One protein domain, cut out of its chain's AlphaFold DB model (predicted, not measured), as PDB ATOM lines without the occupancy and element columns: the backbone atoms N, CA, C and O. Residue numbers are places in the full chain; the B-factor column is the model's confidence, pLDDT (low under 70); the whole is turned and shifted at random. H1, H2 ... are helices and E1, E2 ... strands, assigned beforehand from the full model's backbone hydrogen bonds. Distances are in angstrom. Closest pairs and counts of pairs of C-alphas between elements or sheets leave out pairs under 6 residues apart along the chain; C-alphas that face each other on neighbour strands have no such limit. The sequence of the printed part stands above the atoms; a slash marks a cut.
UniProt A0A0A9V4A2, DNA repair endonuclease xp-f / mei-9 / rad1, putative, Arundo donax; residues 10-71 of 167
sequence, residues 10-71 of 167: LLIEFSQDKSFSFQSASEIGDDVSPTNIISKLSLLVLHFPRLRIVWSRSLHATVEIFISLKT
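This is residues 10 to 71 of the 167 residues of the protein "DNA repair endonuclease xp-f / mei-9 / rad1, putative" of Arundo donax (UniProt A0A0A9V4A2). A small parallel sheet of two strands, E1 and E2, stands between two helices, H1 and H2, while a long loop, residues 14 to 36, swings out from E1 to H1. The free end, residues 66 to 71, sticks out beyond the sheet. The printed part has 62 residues, with two named helices and two named strands in the order E1, H1, E2, H2 along the chain, mixed in class, with 23 residues in helices and 9 in strands; it is loose, with a radius of gyration of the C-alphas of 13.9 A, and flat, spanning 41 by 31 by 13 A.

Look first at E1, residues 10 to 13, and E2, residues 52 to 56: they are parallel at 13 degrees, with N 10 and O 52 2.8 A apart, within hydrogen-bond range. With H1, residues 37 to 47, they form a strand-helix-strand unit, two parallel strands joined through a helix, its crossover right-handed. The closest C-alphas of H1 and E2, Val 45 and Arg 52, are 8.0 A apart. For H2, residues 59 to 70, and E2 they are Ser 56 and Thr 62, at 5.5 A. H1 and H2 are apart. In both helices every O i to N i+4 pair is within hydrogen-bond range.

Find C-alpha 10 at (-11.551, 5.590, -35.922), where E1 begins. E2 is 13.2 A long, H1 15.3 A. H2 runs 16.5 A to C-alpha 70 at (-22.918, 4.176, -25.212).

The farthest C-alphas, Asp 31 and Thr 71, are 41.4 A apart. The link E1 to H1 is long; the printed part has no cut, and no printed residue is under 70 in pLDDT.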
ATOM      1  N   LEU A  10     -11.858   6.629 -34.944       95.81
ATOM      2  CA  LEU A  10     -11.551   5.590 -35.922       95.81
ATOM      3  C   LEU A  10     -11.464   4.251 -35.183       95.81
ATOM      4  O   LEU A  10     -10.557   4.061 -34.373       95.81
ATOM      5  N   LEU A  11     -12.397   3.342 -35.458       96.50
ATOM      6  CA  LEU A  11     -12.333   1.970 -34.961       96.50
ATOM      7  C   LEU A  11     -11.614   1.089 -35.983       96.50
ATOM      8  O   LEU A  11     -11.980   1.082 -37.156       96.50
ATOM      9  N   ILE A  12     -10.606   0.348 -35.527       95.00
ATOM     10  CA  ILE A  12      -9.877  -0.630 -36.333       95.00
ATOM     11  C   ILE A  12     -10.096  -2.010 -35.725       95.00
ATOM     12  O   ILE A  12      -9.639  -2.289 -34.615       95.00
ATOM     13  N   GLU A  13     -10.825  -2.855 -36.447       94.12
ATOM     14  CA  GLU A  13     -11.130  -4.222 -36.036       94.12
ATOM     15  C   GLU A  13     -10.153  -5.208 -36.680       94.12
ATOM     16  O   GLU A  13      -9.953  -5.212 -37.896       94.12
ATOM     17  N   PHE A  14      -9.550  -6.051 -35.848       91.81
ATOM     18  CA  PHE A  14      -8.676  -7.139 -36.257       91.81
ATOM     19  C   PHE A  14      -9.452  -8.452 -36.270       91.81
ATOM     20  O   PHE A  14     -10.327  -8.697 -35.437       91.81
ATOM     21  N   SER A  15      -9.090  -9.321 -37.209       89.25
ATOM     22  CA  SER A  15      -9.624 -10.676 -37.270       89.25
ATOM     23  C   SER A  15      -9.050 -11.516 -36.125       89.25
ATOM     24  O   SER A  15      -7.853 -11.459 -35.845       89.25
ATOM     25  N   GLN A  16      -9.901 -12.299 -35.459       86.75
ATOM     26  CA  GLN A  16      -9.522 -13.085 -34.277       86.75
ATOM     27  C   GLN A  16      -8.503 -14.196 -34.591       86.75
ATOM     28  O   GLN A  16      -7.773 -14.634 -33.706       86.75
ATOM     29  N   ASP A  17      -8.462 -14.641 -35.845       86.81
ATOM     30  CA  ASP A  17      -7.536 -15.632 -36.397       86.81
ATOM     31  C   ASP A  17      -6.156 -15.053 -36.751       86.81
ATOM     32  O   ASP A  17      -5.243 -15.801 -37.099       86.81
ATOM     33  N   LYS A  18      -5.980 -13.730 -36.653       82.31
ATOM     34  CA  LYS A  18      -4.735 -13.033 -36.987       82.31
ATOM     35  C   LYS A  18      -4.091 -12.425 -35.749       82.31
ATOM     36  O   LYS A  18      -4.724 -12.223 -34.713       82.31
ATOM     37  N   SER A  19      -2.800 -12.121 -35.855       81.00
ATOM     38  CA  SER A  19      -2.106 -11.391 -34.802       81.00
ATOM     39  C   SER A  19      -2.731 -10.007 -34.613       81.00
ATOM     40  O   SER A  19      -3.120  -9.332 -35.568       81.00
ATOM     41  N   PHE A  20      -2.810  -9.567 -33.358       83.19
ATOM     42  CA  PHE A  20      -3.283  -8.228 -33.009       83.19
ATOM     43  C   PHE A  20      -2.170  -7.193 -33.239       83.19
ATOM     44  O   PHE A  20      -1.630  -6.602 -32.308       83.19
ATOM     45  N   SER A  21      -1.754  -7.052 -34.495       82.62
ATOM     46  CA  SER A  21      -0.644  -6.202 -34.927       82.62
ATOM     47  C   SER A  21      -0.822  -5.826 -36.395       82.62
ATOM     48  O   SER A  21      -1.240  -6.662 -37.191       82.62
ATOM     49  N   PHE A  22      -0.448  -4.607 -36.784       83.19
ATOM     50  CA  PHE A  22      -0.505  -4.202 -38.196       83.19
ATOM     51  C   PHE A  22       0.607  -4.789 -39.064       83.19
ATOM     52  O   PHE A  22       0.394  -5.009 -40.250       83.19
ATOM     53  N   GLN A  23       1.785  -4.996 -38.486       79.81
ATOM     54  CA  GLN A  23       2.969  -5.518 -39.162       79.81
ATOM     55  C   GLN A  23       3.869  -6.191 -38.128       79.81
ATOM     56  O   GLN A  23       3.723  -5.942 -36.924       79.81
ATOM     57  N   SER A  24       4.778  -7.054 -38.580       78.25
ATOM     58  CA  SER A  24       5.770  -7.648 -37.681       78.25
ATOM     59  C   SER A  24       6.751  -6.578 -37.181       78.25
ATOM     60  O   SER A  24       6.986  -5.571 -37.848       78.25
ATOM     61  N   ALA A  25       7.351  -6.778 -36.003       76.25
ATOM     62  CA  ALA A  25       8.345  -5.833 -35.479       76.25
ATOM     63  C   ALA A  25       9.550  -5.676 -36.427       76.25
ATOM     64  O   ALA A  25      10.123  -4.597 -36.518       76.25
ATOM     65  N   SER A  26       9.884  -6.728 -37.180       79.06
ATOM     66  CA  SER A  26      10.927  -6.728 -38.213       79.06
ATOM     67  C   SER A  26      10.583  -5.923 -39.469       79.06
ATOM     68  O   SER A  26      11.481  -5.594 -40.233       79.06
ATOM     69  N   GLU A  27       9.306  -5.610 -39.707       76.19
ATOM     70  CA  GLU A  27       8.849  -4.786 -40.838       76.19
ATOM     71  C   GLU A  27       8.819  -3.283 -40.504       76.19
ATOM     72  O   GLU A  27       8.559  -2.450 -41.377       76.19
ATOM     73  N   ILE A  28       9.086  -2.919 -39.246       75.56
ATOM     74  CA  ILE A  28       9.242  -1.528 -38.820       75.56
ATOM     75  C   ILE A  28      10.668  -1.099 -39.179       75.56
ATOM     76  O   ILE A  28      11.612  -1.386 -38.450       75.56
ATOM     77  N   GLY A  29      10.823  -0.446 -40.331       76.56
ATOM     78  CA  GLY A  29      12.076   0.217 -40.695       76.56
ATOM     79  C   GLY A  29      12.288   1.519 -39.918       76.56
ATOM     80  O   GLY A  29      11.334   2.092 -39.388       76.56
ATOM     81  N   ASP A  30      13.528   2.006 -39.901       77.69
ATOM     82  CA  ASP A  30      13.895   3.262 -39.229       77.69
ATOM     83  C   ASP A  30      13.337   4.508 -39.948       77.69
ATOM     84  O   ASP A  30      13.133   5.554 -39.328       77.69
ATOM     85  N   ASP A  31      13.038   4.390 -41.247       80.12
ATOM     86  CA  ASP A  31      12.563   5.492 -42.084       80.12
ATOM     87  C   ASP A  31      11.032   5.551 -42.217       80.12
ATOM     88  O   ASP A  31      10.331   4.551 -42.413       80.12
ATOM     89  N   VAL A  32      10.499   6.779 -42.225       77.56
ATOM     90  CA  VAL A  32       9.079   7.041 -42.491       77.56
ATOM     91  C   VAL A  32       8.780   6.817 -43.974       77.56
ATOM     92  O   VAL A  32       8.984   7.691 -44.814       77.56
ATOM     93  N   SER A  33       8.235   5.646 -44.303       82.25
ATOM     94  CA  SER A  33       7.775   5.347 -45.663       82.25
ATOM     95  C   SER A  33       6.304   5.739 -45.893       82.25
ATOM     96  O   SER A  33       5.453   5.390 -45.069       82.25
ATOM     97  N   PRO A  34       5.950   6.362 -47.039       80.50
ATOM     98  CA  PRO A  34       4.563   6.666 -47.395       80.50
ATOM     99  C   PRO A  34       3.736   5.420 -47.729       80.50
ATOM    100  O   PRO A  34       2.514   5.517 -47.830       80.50
ATOM    101  N   THR A  35       4.355   4.250 -47.920       84.44
ATOM    102  CA  THR A  35       3.633   2.986 -48.138       84.44
ATOM    103  C   THR A  35       3.338   2.249 -46.833       84.44
ATOM    104  O   THR A  35       2.401   1.453 -46.804       84.44
ATOM    105  N   ASN A  36       4.057   2.559 -45.748       86.69
ATOM    106  CA  ASN A  36       3.893   1.896 -44.457       86.69
ATOM    107  C   ASN A  36       2.611   2.367 -43.743       86.69
ATOM    108  O   ASN A  36       2.351   3.565 -43.604       86.69
ATOM    109  N   ILE A  37       1.799   1.415 -43.272       88.19
ATOM    110  CA  ILE A  37       0.530   1.696 -42.590       88.19
ATOM    111  C   ILE A  37       0.722   2.459 -41.276       88.19
ATOM    112  O   ILE A  37      -0.060   3.362 -40.980       88.19
ATOM    113  N   ILE A  38       1.783   2.161 -40.522       88.88
ATOM    114  CA  ILE A  38       2.095   2.853 -39.269       88.88
ATOM    115  C   ILE A  38       2.452   4.310 -39.551       88.88
ATOM    116  O   ILE A  38       1.906   5.198 -38.903       88.88
ATOM    117  N   SER A  39       3.271   4.583 -40.572       89.31
ATOM    118  CA  SER A  39       3.574   5.955 -41.001       89.31
ATOM    119  C   SER A  39       2.310   6.729 -41.378       89.31
ATOM    120  O   SER A  39       2.130   7.869 -40.949       89.31
ATOM    121  N   LYS A  40       1.398   6.106 -42.139       90.38
ATOM    122  CA  LYS A  40       0.119   6.722 -42.527       90.38
ATOM    123  C   LYS A  40      -0.770   7.021 -41.321       90.38
ATOM    124  O   LYS A  40      -1.331   8.111 -41.249       90.38
ATOM    125  N   LEU A  41      -0.893   6.085 -40.377       91.62
ATOM    126  CA  LEU A  41      -1.673   6.283 -39.151       91.62
ATOM    127  C   LEU A  41      -1.065   7.377 -38.266       91.62
ATOM    128  O   LEU A  41      -1.798   8.224 -37.760       91.62
ATOM    129  N   SER A  42       0.261   7.417 -38.134       90.19
ATOM    130  CA  SER A  42       0.968   8.473 -37.402       90.19
ATOM    131  C   SER A  42       0.717   9.849 -38.020       90.19
ATOM    132  O   SER A  42       0.317  10.775 -37.315       90.19
ATOM    133  N   LEU A  43       0.863   9.982 -39.344       91.56
ATOM    134  CA  LEU A  43       0.549  11.221 -40.063       91.56
ATOM    135  C   LEU A  43      -0.924  11.618 -39.894       91.56
ATOM    136  O   LEU A  43      -1.220  12.787 -39.654       91.56
ATOM    137  N   LEU A  44      -1.849  10.657 -39.960       92.75
ATOM    138  CA  LEU A  44      -3.274  10.904 -39.751       92.75
ATOM    139  C   LEU A  44      -3.543  11.520 -38.370       92.75
ATOM    140  O   LEU A  44      -4.243  12.527 -38.274       92.75
ATOM    141  N   VAL A  45      -2.974  10.952 -37.302       92.19
ATOM    142  CA  VAL A  45      -3.163  11.462 -35.933       92.19
ATOM    143  C   VAL A  45      -2.502  12.831 -35.748       92.19
ATOM    144  O   VAL A  45      -3.090  13.701 -35.106       92.19
ATOM    145  N   LEU A  46      -1.334  13.061 -36.359       92.38
ATOM    146  CA  LEU A  46      -0.663  14.368 -36.344       92.38
ATOM    147  C   LEU A  46      -1.508  15.460 -37.018       92.38
ATOM    148  O   LEU A  46      -1.636  16.560 -36.483       92.38
ATOM    149  N   HIS A  47      -2.116  15.160 -38.167       92.06
ATOM    150  CA  HIS A  47      -2.966  16.112 -38.887       92.06
ATOM    151  C   HIS A  47      -4.331  16.331 -38.219       92.06
ATOM    152  O   HIS A  47      -4.917  17.409 -38.353       92.06
ATOM    153  N   PHE A  48      -4.844  15.337 -37.490       93.19
ATOM    154  CA  PHE A  48      -6.148  15.390 -36.832       93.19
ATOM    155  C   PHE A  48      -6.022  15.121 -35.325       93.19
ATOM    156  O   PHE A  48      -6.451  14.071 -34.854       93.19
ATOM    157  N   PRO A  49      -5.543  16.091 -34.523       91.38
ATOM    158  CA  PRO A  49      -5.217  15.876 -33.106       91.38
ATOM    159  C   PRO A  49      -6.420  15.518 -32.216       91.38
ATOM    160  O   PRO A  49      -6.251  15.051 -31.093       91.38
ATOM    161  N   ARG A  50      -7.658  15.735 -32.690       92.44
ATOM    162  CA  ARG A  50      -8.875  15.304 -31.976       92.44
ATOM    163  C   ARG A  50      -9.316  13.878 -32.317       92.44
ATOM    164  O   ARG A  50     -10.221  13.379 -31.652       92.44
ATOM    165  N   LEU A  51      -8.744  13.258 -33.351       94.88
ATOM    166  CA  LEU A  51      -9.067  11.893 -33.753       94.88
ATOM    167  C   LEU A  51      -8.601  10.919 -32.672       94.88
ATOM    168  O   LEU A  51      -7.449  10.951 -32.247       94.88
ATOM    169  N   ARG A  52      -9.503  10.046 -32.230       94.38
ATOM    170  CA  ARG A  52      -9.183   8.946 -31.316       94.38
ATOM    171  C   ARG A  52      -9.188   7.639 -32.087       94.38
ATOM    172  O   ARG A  52     -10.061   7.434 -32.924       94.38
ATOM    173  N   ILE A  53      -8.229   6.765 -31.806       94.75
ATOM    174  CA  ILE A  53      -8.178   5.432 -32.409       94.75
ATOM    175  C   ILE A  53      -8.586   4.412 -31.352       94.75
ATOM    176  O   ILE A  53      -8.042   4.411 -30.249       94.75
ATOM    177  N   VAL A  54      -9.534   3.550 -31.704       95.69
ATOM    178  CA  VAL A  54      -9.956   2.401 -30.904       95.69
ATOM    179  C   VAL A  54      -9.607   1.139 -31.674       95.69
ATOM    180  O   VAL A  54      -9.901   1.029 -32.860       95.69
ATOM    181  N   TRP A  55      -8.963   0.196 -31.002       94.00
ATOM    182  CA  TRP A  55      -8.513  -1.050 -31.603       94.00
ATOM    183  C   TRP A  55      -9.335  -2.175 -30.999       94.00
ATOM    184  O   TRP A  55      -9.385  -2.313 -29.777       94.00
ATOM    185  N   SER A  56      -9.972  -2.969 -31.849       95.12
ATOM    186  CA  SER A  56     -10.767  -4.114 -31.430       95.12
ATOM    187  C   SER A  56     -10.143  -5.398 -31.947       95.12
ATOM    188  O   SER A  56      -9.733  -5.480 -33.100       95.12
ATOM    189  N   ARG A  57     -10.053  -6.409 -31.088       93.50
ATOM    190  CA  ARG A  57      -9.421  -7.698 -31.407       93.50
ATOM    191  C   ARG A  57     -10.373  -8.728 -32.025       93.50
ATOM    192  O   ARG A  57      -9.935  -9.829 -32.347       93.50
ATOM    193  N   SER A  58     -11.669  -8.421 -32.061       93.12
ATOM    194  CA  SER A  58     -12.717  -9.260 -32.641       93.12
ATOM    195  C   SER A  58     -14.044  -8.500 -32.680       93.12
ATOM    196  O   SER A  58     -14.252  -7.556 -31.920       93.12
ATOM    197  N   LEU A  59     -14.989  -8.987 -33.480       93.81
ATOM    198  CA  LEU A  59     -16.364  -8.481 -33.518       93.81
ATOM    199  C   LEU A  59     -17.070  -8.485 -32.146       93.81
ATOM    200  O   LEU A  59     -17.802  -7.553 -31.826       93.81
ATOM    201  N   HIS A  60     -16.807  -9.483 -31.295       94.56
ATOM    202  CA  HIS A  60     -17.380  -9.540 -29.943       94.56
ATOM    203  C   HIS A  60     -16.844  -8.404 -29.064       94.56
ATOM    204  O   HIS A  60     -17.620  -7.699 -28.423       94.56
ATOM    205  N   ALA A  61     -15.529  -8.167 -29.104       95.06
ATOM    206  CA  ALA A  61     -14.913  -7.050 -28.394       95.06
ATOM    207  C   ALA A  61     -15.411  -5.697 -28.931       95.06
ATOM    208  O   ALA A  61     -15.609  -4.765 -28.156       95.06
ATOM    209  N   THR A  62     -15.680  -5.588 -30.238       96.69
ATOM    210  CA  THR A  62     -16.266  -4.381 -30.843       96.69
ATOM    211  C   THR A  62     -17.644  -4.072 -30.258       96.69
ATOM    212  O   THR A  62     -17.918  -2.922 -29.919       96.69
ATOM    213  N   VAL A  63     -18.495  -5.088 -30.081       96.62
ATOM    214  CA  VAL A  63     -19.821  -4.918 -29.461       96.62
ATOM    215  C   VAL A  63     -19.696  -4.441 -28.013       96.62
ATOM    216  O   VAL A  63     -20.366  -3.484 -27.627       96.62
ATOM    217  N   GLU A  64     -18.805  -5.040 -27.220       97.06
ATOM    218  CA  GLU A  64     -18.555  -4.607 -25.836       97.06
ATOM    219  C   GLU A  64     -18.047  -3.160 -25.765       97.06
ATOM    220  O   GLU A  64     -18.506  -2.371 -24.936       97.06
ATOM    221  N   ILE A  65     -17.145  -2.783 -26.679       96.88
ATOM    222  CA  ILE A  65     -16.659  -1.408 -26.832       96.88
ATOM    223  C   ILE A  65     -17.823  -0.457 -27.125       96.88
ATOM    224  O   ILE A  65     -17.910   0.601 -26.502       96.88
ATOM    225  N   PHE A  66     -18.733  -0.810 -28.036       96.56
ATOM    226  CA  PHE A  66     -19.895   0.023 -28.359       96.56
ATOM    227  C   PHE A  66     -20.845   0.185 -27.173       96.56
ATOM    228  O   PHE A  66     -21.258   1.308 -26.888       96.56
ATOM    229  N   ILE A  67     -21.136  -0.891 -26.440       96.44
ATOM    230  CA  ILE A  67     -21.970  -0.836 -25.229       96.44
ATOM    231  C   ILE A  67     -21.323   0.075 -24.177       96.44
ATOM    232  O   ILE A  67     -21.981   0.956 -23.618       96.44
ATOM    233  N   SER A  68     -20.019  -0.086 -23.943       96.00
ATOM    234  CA  SER A  68     -19.261   0.733 -22.994       96.00
ATOM    235  C   SER A  68     -19.275   2.216 -23.380       96.00
ATOM    236  O   SER A  68     -19.594   3.069 -22.554       96.00
ATOM    237  N   LEU A  69     -19.034   2.531 -24.658       94.25
ATOM    238  CA  LEU A  69     -19.072   3.906 -25.167       94.25
ATOM    239  C   LEU A  69     -20.469   4.533 -25.107       94.25
ATOM    240  O   LEU A  69     -20.583   5.746 -24.941       94.25
ATOM    241  N   LYS A  70     -21.524   3.727 -25.252       95.00
ATOM    242  CA  LYS A  70     -22.918   4.176 -25.212       95.00
ATOM    243  C   LYS A  70     -23.449   4.364 -23.787       95.00
ATOM    244  O   LYS A  70     -24.432   5.073 -23.582       95.00
ATOM    245  N   THR A  71     -22.807   3.752 -22.795       96.56
ATOM    246  CA  THR A  71     -23.246   3.809 -21.397       96.56
ATOM    247  C   THR A  71     -23.309   5.263 -20.907       96.56
ATOM    248  O   THR A  71     -22.348   6.021 -21.038       96.56
TER     249      THR A  71